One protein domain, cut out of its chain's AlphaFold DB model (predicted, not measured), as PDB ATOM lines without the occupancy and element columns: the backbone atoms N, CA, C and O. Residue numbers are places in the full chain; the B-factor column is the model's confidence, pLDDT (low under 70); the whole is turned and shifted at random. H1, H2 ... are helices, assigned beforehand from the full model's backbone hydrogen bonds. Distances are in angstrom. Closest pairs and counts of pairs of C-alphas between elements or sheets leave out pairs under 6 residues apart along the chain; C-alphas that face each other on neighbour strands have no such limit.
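AT A GLANCE: This is residues 67 to 125 of the 185 residues of the protein "CCHC-type domain-containing protein" of Entamoeba dispar (strain ATCC PRA-260 / SAW760) (UniProt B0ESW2). One long helix, H1, sticks out as an arm with its residues 67 to 84, from a small body of a looping link, residues 89 to 112, and a shorter helix, H2, near the arm's other end. The printed part has 59 residues with two named helices, H1 then H2, and no named strand; its class is all helix. It is loose, with a radius of gyration of the C-alphas of 14.4 A, and elongated, spanning 46 by 28 by 17 A.

HOW THE PARTS SIT: H1, residues 67 to 88, and H2, residues 113 to 123, are near each other, with their closest C-alphas 8.1 A apart. Residues 67 to 84 of H1 stand free. In H1 and H2 every O i to N i+4 pair is within hydrogen-bond range.

IN THESE COORDINATES: H1 measures 31.8 A from C-alpha 67 at (-27.516, 24.733, -23.162) to C-alpha 88 at (-8.705, 37.425, -0.843). H2 measures 15.4 A and ends with C-alpha 123 at (-14.727, 41.591, 9.802).

THE WHOLE: The C-alphas farthest apart, of Thr 67 and Lys 107, are 46.3 A apart. The printed part has no cut, and H1 to H2 is a long link of 24 residues. Mean pLDDT of the printed part is 89.0; residues 67, 124 and 125 are under 70.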
ATOM      1  N   THR A  67     -28.313  25.620 -24.034       69.56
ATOM      2  CA  THR A  67     -27.516  24.733 -23.162       69.56
ATOM      3  C   THR A  67     -26.033  25.137 -23.141       69.56
ATOM      4  O   THR A  67     -25.448  25.314 -22.071       69.56
ATOM      5  N   ASN A  68     -25.441  25.405 -24.312       81.00
ATOM      6  CA  ASN A  68     -24.056  25.883 -24.421       81.00
ATOM      7  C   ASN A  68     -23.849  27.241 -23.725       81.00
ATOM      8  O   ASN A  68     -22.814  27.490 -23.094       81.00
ATOM      9  N   ARG A  69     -24.841  28.137 -23.807       85.88
ATOM     10  CA  ARG A  69     -24.801  29.448 -23.145       85.88
ATOM     11  C   ARG A  69     -24.863  29.324 -21.623       85.88
ATOM     12  O   ARG A  69     -24.120  30.025 -20.930       85.88
ATOM     13  N   GLU A  70     -25.736  28.477 -21.091       92.12
ATOM     14  CA  GLU A  70     -25.874  28.255 -19.648       92.12
ATOM     15  C   GLU A  70     -24.626  27.605 -19.050       92.12
ATOM     16  O   GLU A  70     -24.118  28.069 -18.022       92.12
ATOM     17  N   GLU A  71     -24.070  26.610 -19.740       92.88
ATOM     18  CA  GLU A  71     -22.824  25.954 -19.354       92.88
ATOM     19  C   GLU A  71     -21.651  26.950 -19.327       92.88
ATOM     20  O   GLU A  71     -20.909  27.043 -18.339       92.88
ATOM     21  N   TRP A  72     -21.517  27.794 -20.354       92.88
ATOM     22  CA  TRP A  72     -20.493  28.840 -20.362       92.88
ATOM     23  C   TRP A  72     -20.668  29.842 -19.212       92.88
ATOM     24  O   TRP A  72     -19.695  30.222 -18.549       92.88
ATOM     25  N   LEU A  73     -21.905  30.267 -18.930       94.81
ATOM     26  CA  LEU A  73     -22.201  31.163 -17.809       94.81
ATOM     27  C   LEU A  73     -21.847  30.520 -16.462       94.81
ATOM     28  O   LEU A  73     -21.330  31.210 -15.576       94.81
ATOM     29  N   TYR A  74     -22.083  29.218 -16.308       93.56
ATOM     30  CA  TYR A  74     -21.678  28.450 -15.135       93.56
ATOM     31  C   TYR A  74     -20.152  28.459 -14.955       93.56
ATOM     32  O   TYR A  74     -19.655  28.901 -13.909       93.56
ATOM     33  N   TYR A  75     -19.385  28.091 -15.986       93.44
ATOM     34  CA  TYR A  75     -17.919  28.110 -15.915       93.44
ATOM     35  C   TYR A  75     -17.356  29.509 -15.668       93.44
ATOM     36  O   TYR A  75     -16.423  29.678 -14.874       93.44
ATOM     37  N   LYS A  76     -17.953  30.537 -16.279       96.44
ATOM     38  CA  LYS A  76     -17.583  31.935 -16.044       96.44
ATOM     39  C   LYS A  76     -17.774  32.331 -14.580       96.44
ATOM     40  O   LYS A  76     -16.876  32.946 -14.000       96.44
ATOM     41  N   LYS A  77     -18.894  31.952 -13.953       96.69
ATOM     42  CA  LYS A  77     -19.141  32.199 -12.520       96.69
ATOM     43  C   LYS A  77     -18.106  31.492 -11.642       96.69
ATOM     44  O   LYS A  77     -17.550  32.114 -10.735       96.69
ATOM     45  N   LEU A  78     -17.782  30.230 -11.935       96.00
ATOM     46  CA  LEU A  78     -16.745  29.487 -11.211       96.00
ATOM     47  C   LEU A  78     -15.362  30.132 -11.342       96.00
ATOM     48  O   LEU A  78     -14.612  30.211 -10.367       96.00
ATOM     49  N   TYR A  79     -15.006  30.592 -12.541       94.56
ATOM     50  CA  TYR A  79     -13.744  31.280 -12.784       94.56
ATOM     51  C   TYR A  79     -13.656  32.590 -11.991       94.56
ATOM     52  O   TYR A  79     -12.680  32.825 -11.277       94.56
ATOM     53  N   GLN A  80     -14.716  33.400 -12.027       95.25
ATOM     54  CA  GLN A  80     -14.803  34.634 -11.246       95.25
ATOM     55  C   GLN A  80     -14.704  34.376  -9.736       95.25
ATOM     56  O   GLN A  80     -13.997  35.110  -9.043       95.25
ATOM     57  N   LYS A  81     -15.351  33.320  -9.220       92.94
ATOM     58  CA  LYS A  81     -15.237  32.907  -7.810       92.94
ATOM     59  C   LYS A  81     -13.787  32.566  -7.447       92.94
ATOM     60  O   LYS A  81     -13.252  33.118  -6.489       92.94
ATOM     61  N   ARG A  82     -13.108  31.748  -8.261       92.44
ATOM     62  CA  ARG A  82     -11.696  31.377  -8.046       92.44
ATOM     63  C   ARG A  82     -10.755  32.584  -8.037       92.44
ATOM     64  O   ARG A  82      -9.836  32.627  -7.219       92.44
ATOM     65  N   LEU A  83     -10.979  33.566  -8.912       93.19
ATOM     66  CA  LEU A  83     -10.193  34.804  -8.927       93.19
ATOM     67  C   LEU A  83     -10.398  35.636  -7.657       93.19
ATOM     68  O   LEU A  83      -9.417  36.093  -7.070       93.19
ATOM     69  N   LYS A  84     -11.650  35.796  -7.211       91.00
ATOM     70  CA  LYS A  84     -11.966  36.505  -5.962       91.00
ATOM     71  C   LYS A  84     -11.303  35.837  -4.762       91.00
ATOM     72  O   LYS A  84     -10.653  36.523  -3.977       91.00
ATOM     73  N   ASP A  85     -11.386  34.511  -4.673       89.56
ATOM     74  CA  ASP A  85     -10.726  33.747  -3.615       89.56
ATOM     75  C   ASP A  85      -9.206  33.954  -3.652       89.56
ATOM     76  O   ASP A  85      -8.579  34.203  -2.625       89.56
ATOM     77  N   ARG A  86      -8.590  33.898  -4.840       89.31
ATOM     78  CA  ARG A  86      -7.144  34.118  -4.987       89.31
ATOM     79  C   ARG A  86      -6.724  35.496  -4.483       89.31
ATOM     80  O   ARG A  86      -5.708  35.588  -3.798       89.31
ATOM     81  N   GLU A  87      -7.483  36.541  -4.806       89.56
ATOM     82  CA  GLU A  87      -7.169  37.896  -4.350       89.56
ATOM     83  C   GLU A  87      -7.373  38.040  -2.834       89.56
ATOM     84  O   GLU A  87      -6.526  38.616  -2.151       89.56
ATOM     85  N   LEU A  88      -8.430  37.437  -2.282       87.81
ATOM     86  CA  LEU A  88      -8.705  37.425  -0.843       87.81
ATOM     87  C   LEU A  88      -7.565  36.767  -0.043       87.81
ATOM     88  O   LEU A  88      -7.144  37.288   0.991       87.81
ATOM     89  N   PHE A  89      -7.021  35.663  -0.562       89.44
ATOM     90  CA  PHE A  89      -5.941  34.889   0.058       89.44
ATOM     91  C   PHE A  89      -4.526  35.286  -0.396       89.44
ATOM     92  O   PHE A  89      -3.555  34.634  -0.024       89.44
ATOM     93  N   LYS A  90      -4.357  36.361  -1.173       88.62
ATOM     94  CA  LYS A  90      -3.052  36.765  -1.735       88.62
ATOM     95  C   LYS A  90      -1.978  37.060  -0.686       88.62
ATOM     96  O   LYS A  90      -0.796  36.860  -0.943       88.62
ATOM     97  N   ARG A  91      -2.381  37.560   0.483       86.12
ATOM     98  CA  ARG A  91      -1.494  37.881   1.619       86.12
ATOM     99  C   ARG A  91      -1.929  37.208   2.924       86.12
ATOM    100  O   ARG A  91      -1.389  37.525   3.978       86.12
ATOM    101  N   ARG A  92      -2.915  36.312   2.850       91.19
ATOM    102  CA  ARG A  92      -3.461  35.585   3.997       91.19
ATOM    103  C   ARG A  92      -3.098  34.113   3.890       91.19
ATOM    104  O   ARG A  92      -3.061  33.546   2.798       91.19
ATOM    105  N   CYS A  93      -2.890  33.477   5.027       90.50
ATOM    106  CA  CYS A  93      -2.731  32.043   5.106       90.50
ATOM    107  C   CYS A  93      -4.026  31.350   4.655       90.50
ATOM    108  O   CYS A  93      -5.107  31.622   5.166       90.50
ATOM    109  N   LYS A  94      -3.921  30.415   3.705       90.50
ATOM    110  CA  LYS A  94      -5.058  29.615   3.213       90.50
ATOM    111  C   LYS A  94      -5.584  28.597   4.231       90.50
ATOM    112  O   LYS A  94      -6.648  28.041   4.008       90.50
ATOM    113  N   ARG A  95      -4.823  28.330   5.299       92.50
ATOM    114  CA  ARG A  95      -5.158  27.346   6.338       92.50
ATOM    115  C   ARG A  95      -5.973  27.956   7.478       92.50
ATOM    116  O   ARG A  95      -6.870  27.301   7.982       92.50
ATOM    117  N   CYS A  96      -5.659  29.192   7.869       91.50
ATOM    118  CA  CYS A  96      -6.286  29.853   9.020       91.50
ATOM    119  C   CYS A  96      -6.860  31.249   8.725       91.50
ATOM    120  O   CYS A  96      -7.584  31.785   9.552       91.50
ATOM    121  N   GLY A  97      -6.555  31.853   7.570       88.81
ATOM    122  CA  GLY A  97      -7.074  33.169   7.169       88.81
ATOM    123  C   GLY A  97      -6.299  34.387   7.679       88.81
ATOM    124  O   GLY A  97      -6.606  35.515   7.277       88.81
ATOM    125  N   GLU A  98      -5.284  34.187   8.518       89.00
ATOM    126  CA  GLU A  98      -4.499  35.267   9.123       89.00
ATOM    127  C   GLU A  98      -3.374  35.783   8.214       89.00
ATOM    128  O   GLU A  98      -2.924  35.106   7.288       89.00
ATOM    129  N   PHE A  99      -2.911  37.005   8.474       90.00
ATOM    130  CA  PHE A  99      -1.766  37.600   7.782       90.00
ATOM    131  C   PHE A  99      -0.440  37.226   8.463       90.00
ATOM    132  O   PHE A  99      -0.400  36.925   9.651       90.00
ATOM    133  N   GLY A 100       0.665  37.329   7.719       88.56
ATOM    134  CA  GLY A 100       2.019  37.313   8.289       88.56
ATOM    135  C   GLY A 100       2.764  35.980   8.225       88.56
ATOM    136  O   GLY A 100       3.912  35.934   8.650       88.56
ATOM    137  N   HIS A 101       2.163  34.928   7.668       92.38
ATOM    138  CA  HIS A 101       2.824  33.639   7.454       92.38
ATOM    139  C   HIS A 101       2.249  32.903   6.236       92.38
ATOM    140  O   HIS A 101       1.135  33.189   5.780       92.38
ATOM    141  N   PHE A 102       3.000  31.933   5.712       89.25
ATOM    142  CA  PHE A 102       2.530  31.052   4.641       89.25
ATOM    143  C   PHE A 102       1.855  29.788   5.198       89.25
ATOM    144  O   PHE A 102       2.162  29.370   6.311       89.25
ATOM    145  N   PRO A 103       0.988  29.096   4.427       89.31
ATOM    146  CA  PRO A 103       0.322  27.869   4.886       89.31
ATOM    147  C   PRO A 103       1.268  26.775   5.392       89.31
ATOM    148  O   PRO A 103       0.886  26.011   6.272       89.31
ATOM    149  N   LYS A 104       2.495  26.720   4.856       89.94
ATOM    150  CA  LYS A 104       3.541  25.773   5.273       89.94
ATOM    151  C   LYS A 104       4.087  26.050   6.679       89.94
ATOM    152  O   LYS A 104       4.562  25.136   7.331       89.94
ATOM    153  N   GLU A 105       4.003  27.295   7.133       91.44
ATOM    154  CA  GLU A 105       4.507  27.770   8.429       91.44
ATOM    155  C   GLU A 105       3.363  27.965   9.439       91.44
ATOM    156  O   GLU A 105       3.573  28.441  10.554       91.44
ATOM    157  N   CYS A 106       2.130  27.633   9.039       93.00
ATOM    158  CA  CYS A 106       0.941  27.837   9.848       93.00
ATOM    159  C   CYS A 106       0.916  26.859  11.026       93.00
ATOM    160  O   CYS A 106       0.860  25.645  10.828       93.00
ATOM    161  N   LYS A 107       0.909  27.416  12.241       93.56
ATOM    162  CA  LYS A 107       0.763  26.675  13.504       93.56
ATOM    163  C   LYS A 107      -0.686  26.590  13.988       93.56
ATOM    164  O   LYS A 107      -0.958  25.875  14.941       93.56
ATOM    165  N   ASN A 108      -1.589  27.330  13.351       91.12
ATOM    166  CA  ASN A 108      -2.999  27.344  13.715       91.12
ATOM    167  C   ASN A 108      -3.700  26.094  13.176       91.12
ATOM    168  O   ASN A 108      -3.294  25.523  12.157       91.12
ATOM    169  N   GLU A 109      -4.797  25.725  13.832       89.00
ATOM    170  CA  GLU A 109      -5.671  24.659  13.358       89.00
ATOM    171  C   GLU A 109      -6.221  24.980  11.957       89.00
ATOM    172  O   GLU A 109      -6.515  26.143  11.640       89.00
ATOM    173  N   PRO A 110      -6.323  23.969  11.077       89.38
ATOM    174  CA  PRO A 110      -6.889  24.154   9.752       89.38
ATOM    175  C   PRO A 110      -8.385  24.475   9.861       89.38
ATOM    176  O   PRO A 110      -9.147  23.726  10.459       89.38
ATOM    177  N   LYS A 111      -8.809  25.574   9.235       90.94
ATOM    178  CA  LYS A 111     -10.219  25.951   9.082       90.94
ATOM    179  C   LYS A 111     -10.700  25.656   7.661       90.94
ATOM    180  O   LYS A 111      -9.911  25.687   6.711       90.94
ATOM    181  N   PHE A 112     -12.005  25.443   7.499       91.88
ATOM    182  CA  PHE A 112     -12.613  25.379   6.174       91.88
ATOM    183  C   PHE A 112     -12.533  26.736   5.475       91.88
ATOM    184  O   PHE A 112     -12.625  27.804   6.089       91.88
ATOM    185  N   LYS A 113     -12.354  26.696   4.157       89.69
ATOM    186  CA  LYS A 113     -12.152  27.898   3.347       89.69
ATOM    187  C   LYS A 113     -13.373  28.817   3.403       89.69
ATOM    188  O   LYS A 113     -13.220  30.035   3.444       89.69
ATOM    189  N   GLU A 114     -14.563  28.234   3.412       90.81
ATOM    190  CA  GLU A 114     -15.849  28.921   3.471       90.81
ATOM    191  C   GLU A 114     -15.991  29.714   4.774       90.81
ATOM    192  O   GLU A 114     -16.433  30.862   4.745       90.81
ATOM    193  N   ASP A 115     -15.554  29.144   5.895       91.75
ATOM    194  CA  ASP A 115     -15.620  29.798   7.201       91.75
ATOM    195  C   ASP A 115     -14.632  30.956   7.289       91.75
ATOM    196  O   ASP A 115     -14.990  32.041   7.741       91.75
ATOM    197  N   ILE A 116     -13.424  30.774   6.748       90.94
ATOM    198  CA  ILE A 116     -12.451  31.861   6.634       90.94
ATOM    199  C   ILE A 116     -13.017  33.009   5.784       90.94
ATOM    200  O   ILE A 116     -12.876  34.175   6.146       90.94
ATOM    201  N   ILE A 117     -13.666  32.709   4.653       90.81
ATOM    202  CA  ILE A 117     -14.278  33.735   3.795       90.81
ATOM    203  C   ILE A 117     -15.371  34.493   4.559       90.81
ATOM    204  O   ILE A 117     -15.340  35.725   4.575       90.81
ATOM    205  N   LYS A 118     -16.274  33.786   5.253       91.31
ATOM    206  CA  LYS A 118     -17.322  34.401   6.087       91.31
ATOM    207  C   LYS A 118     -16.729  35.283   7.189       91.31
ATOM    208  O   LYS A 118     -17.193  36.402   7.410       91.31
ATOM    209  N   GLU A 119     -15.679  34.823   7.863       89.88
ATOM    210  CA  GLU A 119     -14.981  35.579   8.910       89.88
ATOM    211  C   GLU A 119     -14.359  36.869   8.340       89.88
ATOM    212  O   GLU A 119     -14.452  37.944   8.931       89.88
ATOM    213  N   ILE A 120     -13.795  36.813   7.131       85.75
ATOM    214  CA  ILE A 120     -13.227  37.984   6.446       85.75
ATOM    215  C   ILE A 120     -14.312  38.975   6.008       85.75
ATOM    216  O   ILE A 120     -14.136  40.188   6.138       85.75
ATOM    217  N   GLU A 121     -15.427  38.487   5.472       86.38
ATOM    218  CA  GLU A 121     -16.542  39.331   5.031       86.38
ATOM    219  C   GLU A 121     -17.228  40.030   6.210       86.38
ATOM    220  O   GLU A 121     -17.510  41.225   6.136       86.38
ATOM    221  N   THR A 122     -17.399  39.331   7.333       85.12
ATOM    222  CA  THR A 122     -17.980  39.898   8.562       85.12
ATOM    223  C   THR A 122     -17.044  40.889   9.264       85.12
ATOM    224  O   THR A 122     -17.504  41.893   9.814       85.12
ATOM    225  N   THR A 123     -15.724  40.675   9.211       73.44
ATOM    226  CA  THR A 123     -14.727  41.591   9.802       73.44
ATOM    227  C   THR A 123     -14.446  42.834   8.956       73.44
ATOM    228  O   THR A 123     -14.075  43.872   9.511       73.44
ATOM    229  N   ARG A 124     -14.684  42.794   7.636       60.88
ATOM    230  CA  ARG A 124     -14.549  43.960   6.738       60.88
ATOM    231  C   ARG A 124     -15.443  45.144   7.117       60.88
ATOM    232  O   ARG A 124     -15.078  46.274   6.812       60.88
ATOM    233  N   GLY A 125     -16.549  44.915   7.828       52.94
ATOM    234  CA  GLY A 125     -17.390  45.986   8.375       52.94
ATOM    235  C   GLY A 125     -16.833  46.672   9.633       52.94
ATOM    236  O   GLY A 125     -17.393  47.674  10.065       52.94
TER     237      GLY A 125